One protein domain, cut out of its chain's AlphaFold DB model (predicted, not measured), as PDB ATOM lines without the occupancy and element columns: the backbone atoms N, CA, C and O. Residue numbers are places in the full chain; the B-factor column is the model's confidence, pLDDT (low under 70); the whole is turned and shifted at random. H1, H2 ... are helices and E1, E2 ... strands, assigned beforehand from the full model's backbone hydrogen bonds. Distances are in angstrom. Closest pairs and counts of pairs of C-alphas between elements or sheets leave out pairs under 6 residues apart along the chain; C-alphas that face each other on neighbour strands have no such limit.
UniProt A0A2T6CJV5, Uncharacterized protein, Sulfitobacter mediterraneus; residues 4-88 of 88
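Overview. This is residues 4 to 88 of the 88 residues of an uncharacterized protein of Sulfitobacter mediterraneus (UniProt A0A2T6CJV5). Residues 77 to 88, mostly H5, stick out from a small body with H1 and H4 side by side, H3 crossing H1. The printed part, 85 residues, is mostly helix, in order H1 H2 H3 E1 H4 H5. It is loose, radius of gyration of the C-alphas 15.2 A, spanning 53 by 29 by 17 A.

Arrangement. H5, residues 70 to 86, only just touches H4, residues 59 to 68, only at the corner, with 3 pairs of C-alphas within 8 A. H1, residues 4 to 15, touches H4 at a shallow tilt of 21 degrees, closest C-alphas Gln 6 and Val 59, 6.2 A. Its residues 7 to 11 touch H3, residues 39 to 49. In H5 every O i to N i+4 pair is within hydrogen-bond range.

Along the chain. H5 runs 24.6 A to C-alpha 86 at (49.326, -71.060, -70.657). H2 is residues 22 to 28; E1, residues 51 to 53, pairs with no named strand.

Size, cuts and confidence. The printed part has no cut, no long link and no pLDDT under 70.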
ATOM      1  N   ASP A   4      39.876-102.795 -50.639       94.88
ATOM      2  CA  ASP A   4      39.853-101.709 -49.656       94.88
ATOM      3  C   ASP A   4      40.139-100.358 -50.326       94.88
ATOM      4  O   ASP A   4      39.387 -99.409 -50.134       94.88
ATOM      5  N   GLU A   5      41.134-100.293 -51.217       95.50
ATOM      6  CA  GLU A   5      41.421 -99.079 -51.992       95.50
ATOM      7  C   GLU A   5      40.237 -98.674 -52.891       95.50
ATOM      8  O   GLU A   5      39.918 -97.493 -53.003       95.50
ATOM      9  N   GLN A   6      39.551 -99.640 -53.515       95.88
ATOM     10  CA  GLN A   6      38.362 -99.375 -54.335       95.88
ATOM     11  C   GLN A   6      37.219 -98.782 -53.504       95.88
ATOM     12  O   GLN A   6      36.580 -97.811 -53.915       95.88
ATOM     13  N   ARG A   7      36.971 -99.366 -52.327       95.31
ATOM     14  CA  ARG A   7      35.985 -98.871 -51.366       95.31
ATOM     15  C   ARG A   7      36.312 -97.437 -50.953       95.31
ATOM     16  O   ARG A   7      35.417 -96.595 -50.967       95.31
ATOM     17  N   ASP A   8      37.564 -97.165 -50.602       95.44
ATOM     18  CA  ASP A   8      37.985 -95.847 -50.127       95.44
ATOM     19  C   ASP A   8      37.812 -94.774 -51.205       95.44
ATOM     20  O   ASP A   8      37.298 -93.696 -50.915       95.44
ATOM     21  N   VAL A   9      38.142 -95.074 -52.467       95.31
ATOM     22  CA  VAL A   9      37.897 -94.153 -53.591       95.31
ATOM     23  C   VAL A   9      36.410 -93.811 -53.715       95.31
ATOM     24  O   VAL A   9      36.054 -92.636 -53.779       95.31
ATOM     25  N   ILE A  10      35.533 -94.818 -53.703       96.06
ATOM     26  CA  ILE A  10      34.081 -94.625 -53.859       96.06
ATOM     27  C   ILE A  10      33.484 -93.811 -52.703       96.06
ATOM     28  O   ILE A  10      32.564 -93.017 -52.913       96.06
ATOM     29  N   LEU A  11      33.991 -94.000 -51.482       95.00
ATOM     30  CA  LEU A  11      33.543 -93.237 -50.319       95.00
ATOM     31  C   LEU A  11      34.069 -91.803 -50.335       95.00
ATOM     32  O   LEU A  11      33.310 -90.885 -50.044       95.00
ATOM     33  N   ASN A  12      35.325 -91.583 -50.718       93.12
ATOM     34  CA  ASN A  12      35.882 -90.233 -50.786       93.12
ATOM     35  C   ASN A  12      35.121 -89.357 -51.790       93.12
ATOM     36  O   ASN A  12      34.779 -88.226 -51.462       93.12
ATOM     37  N   VAL A  13      34.739 -89.914 -52.947       89.00
ATOM     38  CA  VAL A  13      33.949 -89.196 -53.963       89.00
ATOM     39  C   VAL A  13      32.646 -88.623 -53.397       89.00
ATOM     40  O   VAL A  13      32.290 -87.496 -53.715       89.00
ATOM     41  N   VAL A  14      31.914 -89.371 -52.565       88.75
ATOM     42  CA  VAL A  14      30.647 -88.869 -52.003       88.75
ATOM     43  C   VAL A  14      30.864 -87.924 -50.818       88.75
ATOM     44  O   VAL A  14      30.058 -87.022 -50.594       88.75
ATOM     45  N   MET A  15      31.958 -88.106 -50.073       88.56
ATOM     46  CA  MET A  15      32.303 -87.265 -48.925       88.56
ATOM     47  C   MET A  15      32.716 -85.848 -49.331       88.56
ATOM     48  O   MET A  15      32.425 -84.918 -48.582       88.56
ATOM     49  N   ASP A  16      33.303 -85.667 -50.518       83.62
ATOM     50  CA  ASP A  16      33.680 -84.349 -51.056       83.62
ATOM     51  C   ASP A  16      32.483 -83.396 -51.233       83.62
ATOM     52  O   ASP A  16      32.656 -82.180 -51.283       83.62
ATOM     53  N   PHE A  17      31.261 -83.934 -51.296       82.81
ATOM     54  CA  PHE A  17      30.023 -83.172 -51.497       82.81
ATOM     55  C   PHE A  17      29.153 -83.079 -50.247       82.81
ATOM     56  O   PHE A  17      28.064 -82.499 -50.279       82.81
ATOM     57  N   PHE A  18      29.590 -83.680 -49.143       82.69
ATOM     58  CA  PHE A  18      28.843 -83.644 -47.899       82.69
ATOM     59  C   PHE A  18      29.129 -82.350 -47.118       82.69
ATOM     60  O   PHE A  18      30.292 -81.982 -46.960       82.69
ATOM     61  N   PRO A  19      28.110 -81.703 -46.522       80.62
ATOM     62  CA  PRO A  19      26.678 -82.012 -46.617       80.62
ATOM     63  C   PRO A  19      25.950 -81.256 -47.738       80.62
ATOM     64  O   PRO A  19      24.793 -81.576 -48.010       80.62
ATOM     65  N   ASP A  20      26.580 -80.247 -48.334       86.44
ATOM     66  CA  ASP A  20      25.867 -79.186 -49.051       86.44
ATOM     67  C   ASP A  20      25.273 -79.660 -50.387       86.44
ATOM     68  O   ASP A  20      24.110 -79.375 -50.680       86.44
ATOM     69  N   ASP A  21      26.017 -80.468 -51.145       88.19
ATOM     70  CA  ASP A  21      25.652 -80.856 -52.513       88.19
ATOM     71  C   ASP A  21      25.316 -82.349 -52.663       88.19
ATOM     72  O   ASP A  21      24.882 -82.802 -53.729       88.19
ATOM     73  N   ILE A  22      25.456 -83.138 -51.591       89.94
ATOM     74  CA  ILE A  22      25.271 -84.596 -51.630       89.94
ATOM     75  C   ILE A  22      23.899 -85.000 -52.187       89.94
ATOM     76  O   ILE A  22      23.792 -85.977 -52.926       89.94
ATOM     77  N   GLY A  23      22.841 -84.242 -51.886       91.44
ATOM     78  CA  GLY A  23      21.494 -84.535 -52.379       91.44
ATOM     79  C   GLY A  23      21.348 -84.358 -53.893       91.44
ATOM     80  O   GLY A  23      20.612 -85.110 -54.534       91.44
ATOM     81  N   GLU A  24      22.043 -83.384 -54.482       93.88
ATOM     82  CA  GLU A  24      22.077 -83.189 -55.934       93.88
ATOM     83  C   GLU A  24      22.933 -84.248 -56.614       93.88
ATOM     84  O   GLU A  24      22.512 -84.812 -57.626       93.88
ATOM     85  N   TYR A  25      24.082 -84.569 -56.022       95.00
ATOM     86  CA  TYR A  25      24.966 -85.604 -56.536       95.00
ATOM     87  C   TYR A  25      24.304 -86.991 -56.519       95.00
ATOM     88  O   TYR A  25      24.298 -87.689 -57.530       95.00
ATOM     89  N   ILE A  26      23.631 -87.356 -55.424       94.62
ATOM     90  CA  ILE A  26      22.859 -88.604 -55.305       94.62
ATOM     91  C   ILE A  26      21.800 -88.723 -56.407       94.62
ATOM     92  O   ILE A  26      21.631 -89.794 -56.994       94.62
ATOM     93  N   ARG A  27      21.101 -87.624 -56.727       94.62
ATOM     94  CA  ARG A  27      20.130 -87.605 -57.831       94.62
ATOM     95  C   ARG A  27      20.802 -87.752 -59.192       94.62
ATOM     96  O   ARG A  27      20.264 -88.460 -60.036       94.62
ATOM     97  N   HIS A  28      21.945 -87.100 -59.399       95.44
ATOM     98  CA  HIS A  28      22.718 -87.184 -60.642       95.44
ATOM     99  C   HIS A  28      23.139 -88.622 -60.954       95.44
ATOM    100  O   HIS A  28      22.914 -89.087 -62.067       95.44
ATOM    101  N   VAL A  29      23.659 -89.351 -59.964       96.06
ATOM    102  CA  VAL A  29      24.099 -90.746 -60.155       96.06
ATOM    103  C   VAL A  29      22.945 -91.759 -60.156       96.06
ATOM    104  O   VAL A  29      23.147 -92.955 -60.359       96.06
ATOM    105  N   GLY A  30      21.713 -91.299 -59.916       95.50
ATOM    106  CA  GLY A  30      20.533 -92.160 -59.843       95.50
ATOM    107  C   GLY A  30      20.537 -93.097 -58.631       95.50
ATOM    108  O   GLY A  30      20.023 -94.213 -58.714       95.50
ATOM    109  N   PHE A  31      21.131 -92.676 -57.512       95.56
ATOM    110  CA  PHE A  31      21.132 -93.458 -56.280       95.56
ATOM    111  C   PHE A  31      19.805 -93.294 -55.524       95.56
ATOM    112  O   PHE A  31      19.391 -92.182 -55.185       95.56
ATOM    113  N   ASP A  32      19.127 -94.410 -55.244       91.19
ATOM    114  CA  ASP A  32      17.852 -94.410 -54.521       91.19
ATOM    115  C   ASP A  32      18.066 -94.333 -53.003       91.19
ATOM    116  O   ASP A  32      18.140 -95.340 -52.298       91.19
ATOM    117  N   ILE A  33      18.141 -93.105 -52.493       90.31
ATOM    118  CA  ILE A  33      18.229 -92.846 -51.053       90.31
ATOM    119  C   ILE A  33      16.929 -93.176 -50.301       90.31
ATOM    120  O   ILE A  33      16.976 -93.440 -49.104       90.31
ATOM    121  N   GLN A  34      15.768 -93.183 -50.970       89.38
ATOM    122  CA  GLN A  34      14.479 -93.452 -50.313       89.38
ATOM    123  C   GLN A  34      14.338 -94.932 -49.934       89.38
ATOM    124  O   GLN A  34      13.632 -95.261 -48.981       89.38
ATOM    125  N   GLY A  35      15.054 -95.819 -50.629       88.38
ATOM    126  CA  GLY A  35      15.178 -97.228 -50.262       88.38
ATOM    127  C   GLY A  35      15.959 -97.482 -48.963       88.38
ATOM    128  O   GLY A  35      15.946 -98.603 -48.450       88.38
ATOM    129  N   ILE A  36      16.629 -96.469 -48.402       91.50
ATOM    130  CA  ILE A  36      17.456 -96.601 -47.197       91.50
ATOM    131  C   ILE A  36      16.605 -96.305 -45.959       91.50
ATOM    132  O   ILE A  36      16.412 -95.158 -45.571       91.50
ATOM    133  N   GLY A  37      16.112 -97.359 -45.307       85.88
ATOM    134  CA  GLY A  37      15.272 -97.225 -44.107       85.88
ATOM    135  C   GLY A  37      15.998 -96.726 -42.845       85.88
ATOM    136  O   GLY A  37      15.351 -96.177 -41.958       85.88
ATOM    137  N   ASP A  38      17.321 -96.903 -42.750       91.62
ATOM    138  CA  ASP A  38      18.159 -96.417 -41.639       91.62
ATOM    139  C   ASP A  38      19.409 -95.720 -42.209       91.62
ATOM    140  O   ASP A  38      20.169 -96.372 -42.934       91.62
ATOM    141  N   PRO A  39      19.674 -94.439 -41.878       87.56
ATOM    142  CA  PRO A  39      20.870 -93.716 -42.317       87.56
ATOM    143  C   PRO A  39      22.197 -94.435 -42.039       87.56
ATOM    144  O   PRO A  39      23.158 -94.244 -42.781       87.56
ATOM    145  N   LYS A  40      22.272 -95.294 -41.014       90.81
ATOM    146  CA  LYS A  40      23.473 -96.101 -40.732       90.81
ATOM    147  C   LYS A  40      23.824 -97.066 -41.865       90.81
ATOM    148  O   LYS A  40      24.988 -97.420 -42.014       90.81
ATOM    149  N   ASN A  41      22.841 -97.444 -42.680       93.88
ATOM    150  CA  ASN A  41      23.022 -98.326 -43.829       93.88
ATOM    151  C   ASN A  41      23.455 -97.568 -45.092       93.88
ATOM    152  O   ASN A  41      23.637 -98.193 -46.134       93.88
ATOM    153  N   PHE A  42      23.616 -96.239 -45.028       92.44
ATOM    154  CA  PHE A  42      23.971 -95.428 -46.192       92.44
ATOM    155  C   PHE A  42      25.268 -95.896 -46.851       92.44
ATOM    156  O   PHE A  42      25.288 -96.114 -48.056       92.44
ATOM    157  N   VAL A  43      26.328 -96.093 -46.062       93.12
ATOM    158  CA  VAL A  43      27.649 -96.497 -46.569       93.12
ATOM    159  C   VAL A  43      27.562 -97.825 -47.321       93.12
ATOM    160  O   VAL A  43      28.057 -97.937 -48.441       93.12
ATOM    161  N   ASP A  44      26.884 -98.815 -46.744       93.50
ATOM    162  CA  ASP A  44      26.739-100.135 -47.358       93.50
ATOM    163  C   ASP A  44      25.863-100.093 -48.616       93.50
ATOM    164  O   ASP A  44      26.181-100.743 -49.613       93.50
ATOM    165  N   ALA A  45      24.786 -99.300 -48.601       94.94
ATOM    166  CA  ALA A  45      23.927 -99.094 -49.762       94.94
ATOM    167  C   ALA A  45      24.673 -98.371 -50.897       94.94
ATOM    168  O   ALA A  45      24.587 -98.789 -52.052       94.94
ATOM    169  N   TRP A  46      25.454 -97.341 -50.564       95.50
ATOM    170  CA  TRP A  46      26.282 -96.586 -51.505       95.50
ATOM    171  C   TRP A  46      27.331 -97.480 -52.169       95.50
ATOM    172  O   TRP A  46      27.422 -97.538 -53.392       95.50
ATOM    173  N   LEU A  47      28.061 -98.273 -51.382       95.12
ATOM    174  CA  LEU A  47      28.992 -99.270 -51.917       95.12
ATOM    175  C   LEU A  47      28.274-100.338 -52.754       95.12
ATOM    176  O   LEU A  47      28.819-100.829 -53.743       95.12
ATOM    177  N   GLY A  48      27.042-100.693 -52.384       94.94
ATOM    178  CA  GLY A  48      26.181-101.585 -53.154       94.94
ATOM    179  C   GLY A  48      25.841-101.052 -54.548       94.94
ATOM    180  O   GLY A  48      25.818-101.837 -55.494       94.94
ATOM    181  N   HIS A  49      25.650 -99.737 -54.700       95.88
ATOM    182  CA  HIS A  49      25.348 -99.093 -55.986       95.88
ATOM    183  C   HIS A  49      26.449 -99.305 -57.040       95.88
ATOM    184  O   HIS A  49      26.156 -99.421 -58.233       95.88
ATOM    185  N   TYR A  50      27.700 -99.417 -56.587       96.69
ATOM    186  CA  TYR A  50      28.888 -99.614 -57.419       96.69
ATOM    187  C   TYR A  50      29.427-101.051 -57.380       96.69
ATOM    188  O   TYR A  50      30.547-101.305 -57.808       96.69
ATOM    189  N   ARG A  51      28.690-102.029 -56.845       95.88
ATOM    190  CA  ARG A  51      29.192-103.407 -56.725       95.88
ATOM    191  C   ARG A  51      29.061-104.171 -58.050       95.88
ATOM    192  O   ARG A  51      27.960-104.294 -58.576       95.88
ATOM    193  N   LEU A  52      30.156-104.772 -58.528       91.94
ATOM    194  CA  LEU A  52      30.160-105.646 -59.719       91.94
ATOM    195  C   LEU A  52      29.870-107.118 -59.376       91.94
ATOM    196  O   LEU A  52      29.297-107.849 -60.181       91.94
ATOM    197  N   GLY A  53      30.253-107.555 -58.171       85.94
ATOM    198  CA  GLY A  53      30.122-108.938 -57.691       85.94
ATOM    199  C   GLY A  53      31.401-109.428 -57.001       85.94
ATOM    200  O   GLY A  53      32.427-108.772 -57.077       85.94
ATOM    201  N   GLN A  54      31.348-110.555 -56.275       83.38
ATOM    202  CA  GLN A  54      32.522-111.224 -55.662       83.38
ATOM    203  C   GLN A  54      33.495-110.324 -54.859       83.38
ATOM    204  O   GLN A  54      34.679-110.625 -54.753       83.38
ATOM    205  N   GLY A  55      33.004-109.234 -54.259       83.25
ATOM    206  CA  GLY A  55      33.839-108.321 -53.470       83.25
ATOM    207  C   GLY A  55      34.651-107.316 -54.295       83.25
ATOM    208  O   GLY A  55      35.614-106.761 -53.772       83.25
ATOM    209  N   THR A  56      34.283-107.068 -55.553       94.38
ATOM    210  CA  THR A  56      34.857-105.999 -56.382       94.38
ATOM    211  C   THR A  56      33.858-104.869 -56.619       94.38
ATOM    212  O   THR A  56      32.635-105.078 -56.660       94.38
ATOM    213  N   TYR A  57      34.397-103.661 -56.781       96.88
ATOM    214  CA  TYR A  57      33.627-102.455 -57.063       96.88
ATOM    215  C   TYR A  57      33.990-101.839 -58.418       96.88
ATOM    216  O   TYR A  57      35.131-101.926 -58.874       96.88
ATOM    217  N   ASP A  58      33.005-101.193 -59.034       96.75
ATOM    218  CA  ASP A  58      33.095-100.449 -60.285       96.75
ATOM    219  C   ASP A  58      33.601 -99.024 -60.029       96.75
ATOM    220  O   ASP A  58      32.843 -98.052 -59.975       96.75
ATOM    221  N   VAL A  59      34.910 -98.912 -59.802       96.25
ATOM    222  CA  VAL A  59      35.560 -97.614 -59.577       96.25
ATOM    223  C   VAL A  59      35.493 -96.737 -60.826       96.25
ATOM    224  O   VAL A  59      35.320 -95.527 -60.707       96.25
ATOM    225  N   ASP A  60      35.577 -97.334 -62.015       95.94
ATOM    226  CA  ASP A  60      35.521 -96.592 -63.275       95.94
ATOM    227  C   ASP A  60      34.162 -95.911 -63.442       95.94
ATOM    228  O   ASP A  60      34.106 -94.724 -63.775       95.94
ATOM    229  N   ARG A  61      33.063 -96.608 -63.123       96.44
ATOM    230  CA  ARG A  61      31.733 -95.995 -63.084       96.44
ATOM    231  C   ARG A  61      31.638 -94.885 -62.041       96.44
ATOM    232  O   ARG A  61      31.115 -93.825 -62.364       96.44
ATOM    233  N   ALA A  62      32.154 -95.087 -60.827       96.38
ATOM    234  CA  ALA A  62      32.125 -94.050 -59.790       96.38
ATOM    235  C   ALA A  62      32.873 -92.773 -60.217       96.38
ATOM    236  O   ALA A  62      32.392 -91.661 -59.999       96.38
ATOM    237  N   LEU A  63      34.024 -92.921 -60.879       95.69
ATOM    238  CA  LEU A  63      34.781 -91.795 -61.428       95.69
ATOM    239  C   LEU A  63      34.084 -91.159 -62.636       95.69
ATOM    240  O   LEU A  63      34.113 -89.937 -62.784       95.69
ATOM    241  N   MET A  64      33.444 -91.951 -63.498       96.75
ATOM    242  CA  MET A  64      32.640 -91.434 -64.607       96.75
ATOM    243  C   MET A  64      31.467 -90.596 -64.085       96.75
ATOM    244  O   MET A  64      31.280 -89.464 -64.526       96.75
ATOM    245  N   ASP A  65      30.719 -91.105 -63.113       96.88
ATOM    246  CA  ASP A  65      29.612 -90.399 -62.465       96.88
ATOM    247  C   ASP A  65      30.077 -89.065 -61.855       96.88
ATOM    248  O   ASP A  65      29.469 -88.021 -62.104       96.88
ATOM    249  N   PHE A  66      31.210 -89.077 -61.144       95.31
ATOM    250  CA  PHE A  66      31.848 -87.882 -60.584       95.31
ATOM    251  C   PHE A  66      32.248 -86.869 -61.664       95.31
ATOM    252  O   PHE A  66      31.859 -85.703 -61.617       95.31
ATOM    253  N   THR A  67      33.009 -87.306 -62.667       95.81
ATOM    254  CA  THR A  67      33.569 -86.421 -63.705       95.81
ATOM    255  C   THR A  67      32.532 -85.895 -64.689       95.81
ATOM    256  O   THR A  67      32.776 -84.880 -65.340       95.81
ATOM    257  N   THR A  68      31.374 -86.546 -64.788       96.50
ATOM    258  CA  THR A  68      30.251 -86.100 -65.623       96.50
ATOM    259  C   THR A  68      29.232 -85.260 -64.858       96.50
ATOM    260  O   THR A  68      28.353 -84.663 -65.483       96.50
ATOM    261  N   TRP A  69      29.352 -85.141 -63.531       96.25
ATOM    262  CA  TRP A  69      28.490 -84.259 -62.747       96.25
ATOM    263  C   TRP A  69      28.665 -82.801 -63.218       96.25
ATOM    264  O   TRP A  69      29.805 -82.349 -63.384       96.25
ATOM    265  N   PRO A  70      27.588 -82.030 -63.490       95.38
ATOM    266  CA  PRO A  70      27.693 -80.717 -64.130       95.38
ATOM    267  C   PRO A  70      28.685 -79.717 -63.507       95.38
ATOM    268  O   PRO A  70      29.411 -79.083 -64.275       95.38
ATOM    269  N   PRO A  71      28.776 -79.544 -62.172       93.31
ATOM    270  CA  PRO A  71      29.765 -78.627 -61.601       93.31
ATOM    271  C   PRO A  71      31.209 -79.118 -61.793       93.31
ATOM    272  O   PRO A  71      32.089 -78.314 -62.096       93.31
ATOM    273  N   ILE A  72      31.455 -80.428 -61.702       94.88
ATOM    274  CA  ILE A  72      32.794 -81.015 -61.858       94.88
ATOM    275  C   ILE A  72      33.230 -81.013 -63.320       94.88
ATOM    276  O   ILE A  72      34.311 -80.523 -63.637       94.88
ATOM    277  N   SER A  73      32.378 -81.487 -64.230       96.38
ATOM    278  CA  SER A  73      32.655 -81.480 -65.674       96.38
ATOM    279  C   SER A  73      32.937 -80.069 -66.198       96.38
ATOM    280  O   SER A  73      33.884 -79.869 -66.964       96.38
ATOM    281  N   ARG A  74      32.177 -79.065 -65.734       96.62
ATOM    282  CA  ARG A  74      32.438 -77.655 -66.044       96.62
ATOM    283  C   ARG A  74      33.808 -77.219 -65.538       96.62
ATOM    284  O   ARG A  74      34.565 -76.626 -66.304       96.62
ATOM    285  N   ARG A  75      34.151 -77.549 -64.290       95.38
ATOM    286  CA  ARG A  75      35.447 -77.171 -63.720       95.38
ATOM    287  C   ARG A  75      36.618 -77.834 -64.447       95.38
ATOM    288  O   ARG A  75      37.633 -77.186 -64.683       95.38
ATOM    289  N   ILE A  76      36.473 -79.097 -64.846       95.44
ATOM    290  CA  ILE A  76      37.461 -79.809 -65.668       95.44
ATOM    291  C   ILE A  76      37.674 -79.072 -66.996       95.44
ATOM    292  O   ILE A  76      38.818 -78.842 -67.386       95.44
ATOM    293  N   PHE A  77      36.596 -78.670 -67.673       96.69
ATOM    294  CA  PHE A  77      36.682 -77.933 -68.934       96.69
ATOM    295  C   PHE A  77      37.404 -76.585 -68.778       96.69
ATOM    296  O   PHE A  77      38.297 -76.276 -69.566       96.69
ATOM    297  N   GLU A  78      37.065 -75.806 -67.747       97.19
ATOM    298  CA  GLU A  78      37.731 -74.531 -67.441       97.19
ATOM    299  C   GLU A  78      39.238 -74.713 -67.227       97.19
ATOM    300  O   GLU A  78      40.040 -74.017 -67.845       97.19
ATOM    301  N   LEU A  79      39.633 -75.700 -66.416       96.88
ATOM    302  CA  LEU A  79      41.041 -76.007 -66.148       96.88
ATOM    303  C   LEU A  79      41.797 -76.439 -67.412       96.88
ATOM    304  O   LEU A  79      42.956 -76.074 -67.603       96.88
ATOM    305  N   GLN A  80      41.151 -77.204 -68.294       95.81
ATOM    306  CA  GLN A  80      41.734 -77.602 -69.575       95.81
ATOM    307  C   GLN A  80      41.933 -76.408 -70.521       95.81
ATOM    308  O   GLN A  80      42.922 -76.371 -71.258       95.81
ATOM    309  N   ASP A  81      41.017 -75.438 -70.514       96.31
ATOM    310  CA  ASP A  81      41.133 -74.199 -71.289       96.31
ATOM    311  C   ASP A  81      42.238 -73.282 -70.732       96.31
ATOM    312  O   ASP A  81      43.079 -72.796 -71.491       96.31
ATOM    313  N   GLU A  82      42.309 -73.114 -69.407       96.81
ATOM    314  CA  GLU A  82      43.388 -72.391 -68.716       96.81
ATOM    315  C   GLU A  82      44.768 -72.988 -69.044       96.81
ATOM    316  O   GLU A  82      45.676 -72.268 -69.470       96.81
ATOM    317  N   ALA A  83      44.918 -74.312 -68.925       95.44
ATOM    318  CA  ALA A  83      46.167 -75.007 -69.227       95.44
ATOM    319  C   ALA A  83      46.591 -74.834 -70.696       95.44
ATOM    320  O   ALA A  83      47.773 -74.643 -70.986       95.44
ATOM    321  N   ARG A  84      45.631 -74.854 -71.631       94.62
ATOM    322  CA  ARG A  84      45.893 -74.641 -73.060       94.62
ATOM    323  C   ARG A  84      46.385 -73.224 -73.346       94.62
ATOM    324  O   ARG A  84      47.325 -73.059 -74.119       94.62
ATOM    325  N   LYS A  85      45.776 -72.216 -72.716       93.31
ATOM    326  CA  LYS A  85      46.178 -70.808 -72.866       93.31
ATOM    327  C   LYS A  85      47.580 -70.542 -72.324       93.31
ATOM    328  O   LYS A  85      48.294 -69.755 -72.921       93.31
ATOM    329  N   LEU A  86      47.978 -71.196 -71.232       92.31
ATOM    330  CA  LEU A  86      49.326 -71.060 -70.657       92.31
ATOM    331  C   LEU A  86      50.419 -71.744 -71.491       92.31
ATOM    332  O   LEU A  86      51.590 -71.395 -71.371       92.31
ATOM    333  N   ALA A  87      50.048 -72.734 -72.303       87.62
ATOM    334  CA  ALA A  87      50.963 -73.446 -73.188       87.62
ATOM    335  C   ALA A  87      51.160 -72.764 -74.559       87.62
ATOM    336  O   ALA A  87      51.908 -73.296 -75.381       87.62
ATOM    337  N   THR A  88      50.479 -71.638 -74.816       70.12
ATOM    338  CA  THR A  88      50.526 -70.864 -76.075       70.12
ATOM    339  C   THR A  88      51.252 -69.541 -75.858       70.12
ATOM    340  O   THR A  88      52.025 -69.149 -76.760       70.12
TER     341      THR A  88